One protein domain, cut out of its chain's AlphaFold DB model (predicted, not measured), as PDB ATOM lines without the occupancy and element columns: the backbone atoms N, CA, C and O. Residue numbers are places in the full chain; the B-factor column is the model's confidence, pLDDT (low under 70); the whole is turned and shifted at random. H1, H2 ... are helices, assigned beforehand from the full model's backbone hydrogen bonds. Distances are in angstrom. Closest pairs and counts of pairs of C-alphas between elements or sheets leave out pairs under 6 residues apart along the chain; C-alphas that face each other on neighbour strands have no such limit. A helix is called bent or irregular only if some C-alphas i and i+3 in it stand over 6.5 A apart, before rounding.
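AT A GLANCE: This is residues 2 to 71 of the 333 residues of an uncharacterized protein of Chitinophagaceae bacterium (UniProt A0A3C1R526). Two helices, H2 and H5, lie side by side and run the same way; the short helices H3 and H4 sit over them as a second tier, and H1 packs on H3 and H4 on the side away from H2 and H5. The link of residues 13 to 19 leads from H1 back to the start of H2. The printed part has 70 residues, with five named helices in the order H1 H2 H3 H4 H5 and no named strand: the class is all helix, and the helix packing is mostly crossed. The whole is compact, with a radius of gyration of the C-alphas of 11.2 A, and its outline is elongated, 33 by 21 by 20 A.

HOW THE PARTS SIT: H1, residues 2 to 12, touches H3, residues 34 to 40, at a steep tilt of 41 degrees, the same way; their closest C-alphas, of Lys 7 and Leu 40, are 6.1 A apart. H1 also touches H4, residues 43 to 49, closest at the C-alphas of Leu 11 and Leu 44, 7.0 A, at a steep tilt of 37 degrees, only just past shallow. H2, residues 20 to 31, touches H5, residues 51 to 66, at a shallow tilt of 24 degrees, the same way; the closest C-alphas, of Ser 24 and Pro 56, are 5.6 A apart. H2, with residues 30 to 31 alone, only just touches H3, with 3 pairs of C-alphas within 8 A, and only at the corner; the closest are those of Leu 30 and Ala 37, 5.7 A. H5, with residues 63 to 64 alone, only just touches H3, also with 3 pairs; the closest are those of Leu 34 and Leu 64, 6.3 A. H3 and H4 meet only through their link. H4 and H5 form a helical hairpin, opposite ways at a steep tilt of 43 degrees; H5 touches H4 with residues 53 to 58 alone, closest at the C-alphas of Thr 48 and Lys 54, 3.9 A. H1 is apart from H2 and H5, and H2 from H4. Every O i to N i+4 pair is within hydrogen-bond range in H1; the counts are 7 of 8 in H2, 10 of 12 in H5, 1 of 3 in H3 and 0 of 3 in H4, where O i to N i+3 pairs within range number 2 of 4 in H3 and 4 of 4 in H4.

IN THESE COORDINATES: H1 begins at C-alpha 2, (45.535, 7.465, 2.229), and is 15.6 A long; H2 is 17.1 A. H3 is only just irregular, with C-alphas 36 and 39 6.7 A apart, and so is H5, with C-alphas 52 and 55 7.0 A apart. H5 is 23.4 A long and ends at C-alpha 66, (28.717, -8.598, -5.219).

THE WHOLE: The C-alphas farthest apart, of Glu 18 and Lys 71, are 33.7 A apart. The printed part has no cut and no long link. Its mean pLDDT is 92.1, and no printed residue is under 70.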
ATOM      1  N   SER A   2      45.919   8.056   0.925       80.12
ATOM      2  CA  SER A   2      45.535   7.465   2.229       80.12
ATOM      3  C   SER A   2      45.363   5.929   2.222       80.12
ATOM      4  O   SER A   2      46.044   5.236   2.967       80.12
ATOM      5  N   TYR A   3      44.574   5.360   1.300       84.88
ATOM      6  CA  TYR A   3      44.341   3.902   1.230       84.88
ATOM      7  C   TYR A   3      45.598   3.081   0.904       84.88
ATOM      8  O   TYR A   3      45.752   1.952   1.359       84.88
ATOM      9  N   SER A   4      46.538   3.651   0.147       83.94
ATOM     10  CA  SER A   4      47.826   3.011  -0.136       83.94
ATOM     11  C   SER A   4      48.705   2.929   1.115       83.94
ATOM     12  O   SER A   4      49.399   1.933   1.307       83.94
ATOM     13  N   ILE A   5      48.661   3.960   1.966       88.06
ATOM     14  CA  ILE A   5      49.360   3.983   3.257       88.06
ATOM     15  C   ILE A   5      48.697   2.998   4.219       88.06
ATOM     16  O   ILE A   5      49.395   2.178   4.807       88.06
ATOM     17  N   LEU A   6      47.363   3.010   4.307       89.38
ATOM     18  CA  LEU A   6      46.615   2.057   5.126       89.38
ATOM     19  C   LEU A   6      46.940   0.610   4.743       89.38
ATOM     20  O   LEU A   6      47.278  -0.182   5.613       89.38
ATOM     21  N   LYS A   7      46.930   0.280   3.441       92.44
ATOM     22  CA  LYS A   7      47.330  -1.048   2.947       92.44
ATOM     23  C   LYS A   7      48.706  -1.455   3.464       92.44
ATOM     24  O   LYS A   7      48.897  -2.588   3.881       92.44
ATOM     25  N   LYS A   8      49.668  -0.528   3.425       92.81
ATOM     26  CA  LYS A   8      51.028  -0.780   3.901       92.81
ATOM     27  C   LYS A   8      51.050  -1.058   5.405       92.81
ATOM     28  O   LYS A   8      51.693  -2.021   5.797       92.81
ATOM     29  N   ILE A   9      50.342  -0.260   6.208       91.56
ATOM     30  CA  ILE A   9      50.245  -0.456   7.664       91.56
ATOM     31  C   ILE A   9      49.636  -1.826   7.958       91.56
ATOM     32  O   ILE A   9      50.283  -2.645   8.596       91.56
ATOM     33  N   LEU A  10      48.463  -2.120   7.393       93.00
ATOM     34  CA  LEU A  10      47.754  -3.378   7.633       93.00
ATOM     35  C   LEU A  10      48.582  -4.617   7.269       93.00
ATOM     36  O   LEU A  10      48.467  -5.636   7.931       93.00
ATOM     37  N   LEU A  11      49.410  -4.550   6.223       93.12
ATOM     38  CA  LEU A  11      50.223  -5.691   5.785       93.12
ATOM     39  C   LEU A  11      51.558  -5.832   6.524       93.12
ATOM     40  O   LEU A  11      52.130  -6.918   6.509       93.12
ATOM     41  N   GLN A  12      52.092  -4.749   7.094       93.75
ATOM     42  CA  GLN A  12      53.392  -4.759   7.776       93.75
ATOM     43  C   GLN A  12      53.255  -4.901   9.289       93.75
ATOM     44  O   GLN A  12      54.057  -5.601   9.900       93.75
ATOM     45  N   ASP A  13      52.259  -4.236   9.864       91.81
ATOM     46  CA  ASP A  13      51.993  -4.174  11.298       91.81
ATOM     47  C   ASP A  13      50.469  -4.072  11.518       91.81
ATOM     48  O   ASP A  13      49.941  -2.984  11.779       91.81
ATOM     49  N   PRO A  14      49.718  -5.169  11.275       90.88
ATOM     50  CA  PRO A  14      48.270  -5.174  11.445       90.88
ATOM     51  C   PRO A  14      47.917  -4.841  12.903       90.88
ATOM     52  O   PRO A  14      48.410  -5.518  13.806       90.88
ATOM     53  N   PRO A  15      47.054  -3.839  13.159       90.56
ATOM     54  CA  PRO A  15      46.673  -3.484  14.519       90.56
ATOM     55  C   PRO A  15      46.022  -4.666  15.250       90.56
ATOM     56  O   PRO A  15      45.275  -5.451  14.668       90.56
ATOM     57  N   VAL A  16      46.283  -4.785  16.546       90.25
ATOM     58  CA  VAL A  16      45.641  -5.789  17.397       90.25
ATOM     59  C   VAL A  16      44.718  -5.055  18.352       90.25
ATOM     60  O   VAL A  16      45.151  -4.143  19.057       90.25
ATOM     61  N   PHE A  17      43.448  -5.439  18.354       90.25
ATOM     62  CA  PHE A  17      42.431  -4.867  19.228       90.25
ATOM     63  C   PHE A  17      42.017  -5.878  20.295       90.25
ATOM     64  O   PHE A  17      42.008  -7.083  20.050       90.25
ATOM     65  N   GLU A  18      41.638  -5.380  21.472       87.12
ATOM     66  CA  GLU A  18      41.103  -6.215  22.556       87.12
ATOM     67  C   GLU A  18      39.671  -6.695  22.266       87.12
ATOM     68  O   GLU A  18      39.241  -7.723  22.786       87.12
ATOM     69  N   ASN A  19      38.921  -5.953  21.445       86.75
ATOM     70  CA  ASN A  19      37.517  -6.210  21.148       86.75
ATOM     71  C   ASN A  19      37.324  -6.556  19.666       86.75
ATOM     72  O   ASN A  19      37.673  -5.774  18.783       86.75
ATOM     73  N   GLU A  20      36.673  -7.689  19.395       83.06
ATOM     74  CA  GLU A  20      36.328  -8.153  18.041       83.06
ATOM     75  C   GLU A  20      35.557  -7.098  17.221       83.06
ATOM     76  O   GLU A  20      35.720  -6.991  16.002       83.06
ATOM     77  N   ARG A  21      34.748  -6.259  17.883       86.56
ATOM     78  CA  ARG A  21      33.983  -5.191  17.214       86.56
ATOM     79  C   ARG A  21      34.867  -4.132  16.564       86.56
ATOM     80  O   ARG A  21      34.469  -3.576  15.545       86.56
ATOM     81  N   ASP A  22      36.052  -3.876  17.108       89.62
ATOM     82  CA  ASP A  22      36.943  -2.838  16.583       89.62
ATOM     83  C   ASP A  22      37.531  -3.243  15.226       89.62
ATOM     84  O   ASP A  22      37.665  -2.403  14.333       89.62
ATOM     85  N   TYR A  23      37.767  -4.546  15.020       90.12
ATOM     86  CA  TYR A  23      38.108  -5.079  13.701       90.12
ATOM     87  C   TYR A  23      36.966  -4.846  12.710       90.12
ATOM     88  O   TYR A  23      37.206  -4.363  11.608       90.12
ATOM     89  N   SER A  24      35.720  -5.128  13.095       87.31
ATOM     90  CA  SER A  24      34.565  -4.910  12.211       87.31
ATOM     91  C   SER A  24      34.432  -3.437  11.819       87.31
ATOM     92  O   SER A  24      34.410  -3.125  10.631       87.31
ATOM     93  N   TYR A  25      34.489  -2.514  12.787       88.75
ATOM     94  CA  TYR A  25      34.392  -1.075  12.516       88.75
ATOM     95  C   TYR A  25      35.488  -0.552  11.584       88.75
ATOM     96  O   TYR A  25      35.219   0.287  10.718       88.75
ATOM     97  N   LEU A  26      36.719  -1.052  11.730       90.00
ATOM     98  CA  LEU A  26      37.815  -0.696  10.835       90.00
ATOM     99  C   LEU A  26      37.472  -1.038   9.379       90.00
ATOM    100  O   LEU A  26      37.644  -0.192   8.502       90.00
ATOM    101  N   PHE A  27      36.970  -2.243   9.113       91.00
ATOM    102  CA  PHE A  27      36.663  -2.691   7.752       91.00
ATOM    103  C   PHE A  27      35.325  -2.163   7.221       91.00
ATOM    104  O   PHE A  27      35.239  -1.882   6.024       91.00
ATOM    105  N   ASP A  28      34.332  -1.937   8.081       87.06
ATOM    106  CA  ASP A  28      33.060  -1.302   7.712       87.06
ATOM    107  C   ASP A  28      33.302   0.097   7.131       87.06
ATOM    108  O   ASP A  28      32.762   0.441   6.079       87.06
ATOM    109  N   SER A  29      34.223   0.862   7.730       86.12
ATOM    110  CA  SER A  29      34.612   2.182   7.214       86.12
ATOM    111  C   SER A  29      35.256   2.133   5.818       86.12
ATOM    112  O   SER A  29      35.164   3.089   5.046       86.12
ATOM    113  N   LEU A  30      35.888   1.009   5.455       86.44
ATOM    114  CA  LEU A  30      36.395   0.769   4.097       86.44
ATOM    115  C   LEU A  30      35.257   0.368   3.148       86.44
ATOM    116  O   LEU A  30      35.297   0.696   1.959       86.44
ATOM    117  N   GLY A  31      34.244  -0.317   3.679       82.44
ATOM    118  CA  GLY A  31      33.012  -0.688   2.989       82.44
ATOM    119  C   GLY A  31      32.185   0.514   2.523       82.44
ATOM    120  O   GLY A  31      31.627   0.467   1.427       82.44
ATOM    121  N   ASP A  32      32.188   1.617   3.278       84.19
ATOM    122  CA  ASP A  32      31.481   2.864   2.927       84.19
ATOM    123  C   ASP A  32      31.927   3.459   1.581       84.19
ATOM    124  O   ASP A  32      31.197   4.214   0.935       84.19
ATOM    125  N   SER A  33      33.143   3.139   1.130       87.69
ATOM    126  CA  SER A  33      33.687   3.584  -0.153       87.69
ATOM    127  C   SER A  33      34.389   2.441  -0.881       87.69
ATOM    128  O   SER A  33      35.607   2.455  -1.072       87.69
ATOM    129  N   LEU A  34      33.606   1.469  -1.360       92.69
ATOM    130  CA  LEU A  34      34.117   0.278  -2.053       92.69
ATOM    131  C   LEU A  34      35.097   0.583  -3.204       92.69
ATOM    132  O   LEU A  34      36.083  -0.130  -3.383       92.69
ATOM    133  N   GLU A  35      34.894   1.662  -3.966       92.75
ATOM    134  CA  GLU A  35      35.828   2.060  -5.034       92.75
ATOM    135  C   GLU A  35      37.232   2.403  -4.506       92.75
ATOM    136  O   GLU A  35      38.237   2.120  -5.163       92.75
ATOM    137  N   LEU A  36      37.319   2.960  -3.295       92.19
ATOM    138  CA  LEU A  36      38.586   3.248  -2.623       92.19
ATOM    139  C   LEU A  36      39.198   1.995  -1.990       92.19
ATOM    140  O   LEU A  36      40.424   1.900  -1.915       92.19
ATOM    141  N   ALA A  37      38.373   1.028  -1.582       93.94
ATOM    142  CA  ALA A  37      38.815  -0.246  -1.017       93.94
ATOM    143  C   ALA A  37      39.312  -1.245  -2.076       93.94
ATOM    144  O   ALA A  37      40.178  -2.074  -1.800       93.94
ATOM    145  N   LYS A  38      38.821  -1.162  -3.317       94.62
ATOM    146  CA  LYS A  38      39.201  -2.063  -4.419       94.62
ATOM    147  C   LYS A  38      40.721  -2.252  -4.611       94.62
ATOM    148  O   LYS A  38      41.133  -3.400  -4.778       94.62
ATOM    149  N   PRO A  39      41.582  -1.210  -4.572       94.19
ATOM    150  CA  PRO A  39      43.038  -1.346  -4.727       94.19
ATOM    151  C   PRO A  39      43.756  -2.020  -3.544       94.19
ATOM    152  O   PRO A  39      44.979  -2.201  -3.587       94.19
ATOM    153  N   LEU A  40      43.027  -2.338  -2.469       94.69
ATOM    154  CA  LEU A  40      43.548  -3.086  -1.328       94.69
ATOM    155  C   LEU A  40      43.669  -4.590  -1.615       94.69
ATOM    156  O   LEU A  40      44.391  -5.301  -0.916       94.69
ATOM    157  N   PHE A  41      42.983  -5.063  -2.655       96.38
ATOM    158  CA  PHE A  41      42.965  -6.458  -3.060       96.38
ATOM    159  C   PHE A  41      43.846  -6.706  -4.295       96.38
ATOM    160  O   PHE A  41      43.851  -5.896  -5.227       96.38
ATOM    161  N   PRO A  42      44.518  -7.871  -4.358       96.50
ATOM    162  CA  PRO A  42      44.320  -9.035  -3.490       96.50
ATOM    163  C   PRO A  42      45.180  -9.057  -2.220       96.50
ATOM    164  O   PRO A  42      45.087 -10.022  -1.471       96.50
ATOM    165  N   GLU A  43      46.031  -8.062  -1.977       96.19
ATOM    166  CA  GLU A  43      47.060  -8.146  -0.934       96.19
ATOM    167  C   GLU A  43      46.480  -8.284   0.475       96.19
ATOM    168  O   GLU A  43      47.003  -9.079   1.252       96.19
ATOM    169  N   LEU A  44      45.360  -7.618   0.785       95.88
ATOM    170  CA  LEU A  44      44.687  -7.786   2.081       95.88
ATOM    171  C   LEU A  44      44.239  -9.221   2.375       95.88
ATOM    172  O   LEU A  44      44.082  -9.565   3.541       95.88
ATOM    173  N   LEU A  45      44.086 -10.086   1.365       96.75
ATOM    174  CA  LEU A  45      43.743 -11.491   1.605       96.75
ATOM    175  C   LEU A  45      44.847 -12.255   2.342       96.75
ATOM    176  O   LEU A  45      44.574 -13.311   2.895       96.75
ATOM    177  N   ALA A  46      46.071 -11.728   2.420       95.06
ATOM    178  CA  ALA A  46      47.090 -12.298   3.296       95.06
ATOM    179  C   ALA A  46      46.663 -12.269   4.779       95.06
ATOM    180  O   ALA A  46      46.992 -13.185   5.537       95.06
ATOM    181  N   LEU A  47      45.876 -11.265   5.184       95.12
ATOM    182  CA  LEU A  47      45.410 -11.107   6.563       95.12
ATOM    183  C   LEU A  47      44.351 -12.132   6.967       95.12
ATOM    184  O   LEU A  47      44.144 -12.333   8.155       95.12
ATOM    185  N   THR A  48      43.731 -12.856   6.025       94.50
ATOM    186  CA  THR A  48      42.750 -13.905   6.369       94.50
ATOM    187  C   THR A  48      43.377 -15.115   7.065       94.50
ATOM    188  O   THR A  48      42.668 -16.039   7.462       94.50
ATOM    189  N   THR A  49      44.707 -15.148   7.156       91.19
ATOM    190  CA  THR A  49      45.465 -16.109   7.968       91.19
ATOM    191  C   THR A  49      45.402 -15.798   9.463       91.19
ATOM    192  O   THR A  49      45.612 -16.696  10.276       91.19
ATOM    193  N   LEU A  50      45.078 -14.554   9.822       93.00
ATOM    194  CA  LEU A  50      44.861 -14.108  11.192       93.00
ATOM    195  C   LEU A  50      43.373 -14.261  11.524       93.00
ATOM    196  O   LEU A  50      42.515 -13.817  10.758       93.00
ATOM    197  N   GLN A  51      43.072 -14.897  12.658       90.69
ATOM    198  CA  GLN A  51      41.706 -15.268  13.037       90.69
ATOM    199  C   GLN A  51      40.758 -14.058  13.055       90.69
ATOM    200  O   GLN A  51      39.732 -14.092  12.378       90.69
ATOM    201  N   ASP A  52      41.153 -12.978  13.729       92.25
ATOM    202  CA  ASP A  52      40.307 -11.793  13.945       92.25
ATOM    203  C   ASP A  52      40.117 -10.942  12.678       92.25
ATOM    204  O   ASP A  52      39.163 -10.179  12.551       92.25
ATOM    205  N   TYR A  53      41.007 -11.102  11.697       94.31
ATOM    206  CA  TYR A  53      40.939 -10.396  10.418       94.31
ATOM    207  C   TYR A  53      40.161 -11.152   9.350       94.31
ATOM    208  O   TYR A  53      39.743 -10.548   8.359       94.31
ATOM    209  N   LYS A  54      39.995 -12.468   9.501       94.12
ATOM    210  CA  LYS A  54      39.441 -13.309   8.441       94.12
ATOM    211  C   LYS A  54      38.050 -12.853   8.024       94.12
ATOM    212  O   LYS A  54      37.839 -12.603   6.840       94.12
ATOM    213  N   GLU A  55      37.130 -12.735   8.971       93.31
ATOM    214  CA  GLU A  55      35.747 -12.359   8.678       93.31
ATOM    215  C   GLU A  55      35.641 -10.933   8.101       93.31
ATOM    216  O   GLU A  55      35.139 -10.807   6.981       93.31
ATOM    217  N   PRO A  56      36.201  -9.875   8.723       94.81
ATOM    218  CA  PRO A  56      36.123  -8.517   8.170       94.81
ATOM    219  C   PRO A  56      36.724  -8.375   6.761       94.81
ATOM    220  O   PRO A  56      36.148  -7.719   5.887       94.81
ATOM    221  N   VAL A  57      37.862  -9.031   6.495       96.38
ATOM    222  CA  VAL A  57      38.503  -9.013   5.168       96.38
ATOM    223  C   VAL A  57      37.651  -9.746   4.130       96.38
ATOM    224  O   VAL A  57      37.520  -9.270   2.997       96.38
ATOM    225  N   ILE A  58      37.075 -10.898   4.490       96.81
ATOM    226  CA  ILE A  58      36.191 -11.662   3.604       96.81
ATOM    227  C   ILE A  58      34.911 -10.876   3.314       96.81
ATOM    228  O   ILE A  58      34.544 -10.776   2.144       96.81
ATOM    229  N   ASN A  59      34.295 -10.242   4.312       95.62
ATOM    230  CA  ASN A  59      33.085  -9.432   4.137       95.62
ATOM    231  C   ASN A  59      33.327  -8.259   3.176       95.62
ATOM    232  O   ASN A  59      32.537  -8.023   2.257       95.62
ATOM    233  N   LEU A  60      34.472  -7.577   3.299       96.88
ATOM    234  CA  LEU A  60      34.855  -6.523   2.359       96.88
ATOM    235  C   LEU A  60      35.082  -7.072   0.937       96.88
ATOM    236  O   LEU A  60      34.652  -6.454  -0.042       96.88
ATOM    237  N   LEU A  61      35.718  -8.244   0.795       98.06
ATOM    238  CA  LEU A  61      35.869  -8.905  -0.508       98.06
ATOM    239  C   LEU A  61      34.500  -9.249  -1.118       98.06
ATOM    240  O   LEU A  61      34.295  -9.028  -2.312       98.06
ATOM    241  N   VAL A  62      33.576  -9.783  -0.319       97.81
ATOM    242  CA  VAL A  62      32.210 -10.132  -0.734       97.81
ATOM    243  C   VAL A  62      31.491  -8.899  -1.258       97.81
ATOM    244  O   VAL A  62      31.002  -8.936  -2.385       97.81
ATOM    245  N   ALA A  63      31.510  -7.788  -0.516       96.88
ATOM    246  CA  ALA A  63      30.894  -6.533  -0.943       96.88
ATOM    247  C   ALA A  63      31.466  -6.034  -2.285       96.88
ATOM    248  O   ALA A  63      30.721  -5.646  -3.191       96.88
ATOM    249  N   LEU A  64      32.788  -6.106  -2.469       97.56
ATOM    250  CA  LEU A  64      33.460  -5.738  -3.722       97.56
ATOM    251  C   LEU A  64      33.096  -6.654  -4.902       97.56
ATOM    252  O   LEU A  64      33.012  -6.196  -6.045       97.56
ATOM    253  N   VAL A  65      32.913  -7.952  -4.655       97.88
ATOM    254  CA  VAL A  65      32.525  -8.921  -5.689       97.88
ATOM    255  C   VAL A  65      31.045  -8.782  -6.039       97.88
ATOM    256  O   VAL A  65      30.711  -8.749  -7.225       97.88
ATOM    257  N   ASP A  66      30.171  -8.655  -5.042       95.50
ATOM    258  CA  ASP A  66      28.717  -8.598  -5.219       95.50
ATOM    259  C   ASP A  66      28.242  -7.293  -5.876       95.50
ATOM    260  O   ASP A  66      27.295  -7.303  -6.671       95.50
ATOM    261  N   SER A  67      28.956  -6.190  -5.618       94.50
ATOM    262  CA  SER A  67      28.810  -4.904  -6.323       94.50
ATOM    263  C   SER A  67      29.393  -4.918  -7.742       94.50
ATOM    264  O   SER A  67      29.234  -3.966  -8.503       94.50
ATOM    265  N   GLY A  68      30.092  -5.990  -8.127       95.12
ATOM    266  CA  GLY A  68      30.706  -6.142  -9.442       95.12
ATOM    267  C   GLY A  68      32.009  -5.360  -9.647       95.12
ATOM    268  O   GLY A  68      32.586  -5.457 -10.742       95.12
ATOM    269  N   LEU A  69      32.494  -4.649  -8.621       96.75
ATOM    270  CA  LEU A  69      33.703  -3.817  -8.642       96.75
ATOM    271  C   LEU A  69      34.994  -4.634  -8.744       96.75
ATOM    272  O   LEU A  69      35.973  -4.181  -9.355       96.75
ATOM    273  N   LEU A  70      34.987  -5.851  -8.199       97.19
ATOM    274  CA  LEU A  70      36.132  -6.751  -8.172       97.19
ATOM    275  C   LEU A  70      35.805  -8.081  -8.858       97.19
ATOM    276  O   LEU A  70      34.827  -8.762  -8.562       97.19
ATOM    277  N   LYS A  71      36.634  -8.461  -9.835       97.25
ATOM    278  CA  LYS A  71      36.435  -9.682 -10.631       97.25
ATOM    279  C   LYS A  71      37.242 -10.844 -10.066       97.25
ATOM    280  O   LYS A  71      38.354 -10.661  -9.580       97.25
TER     281      LYS A  71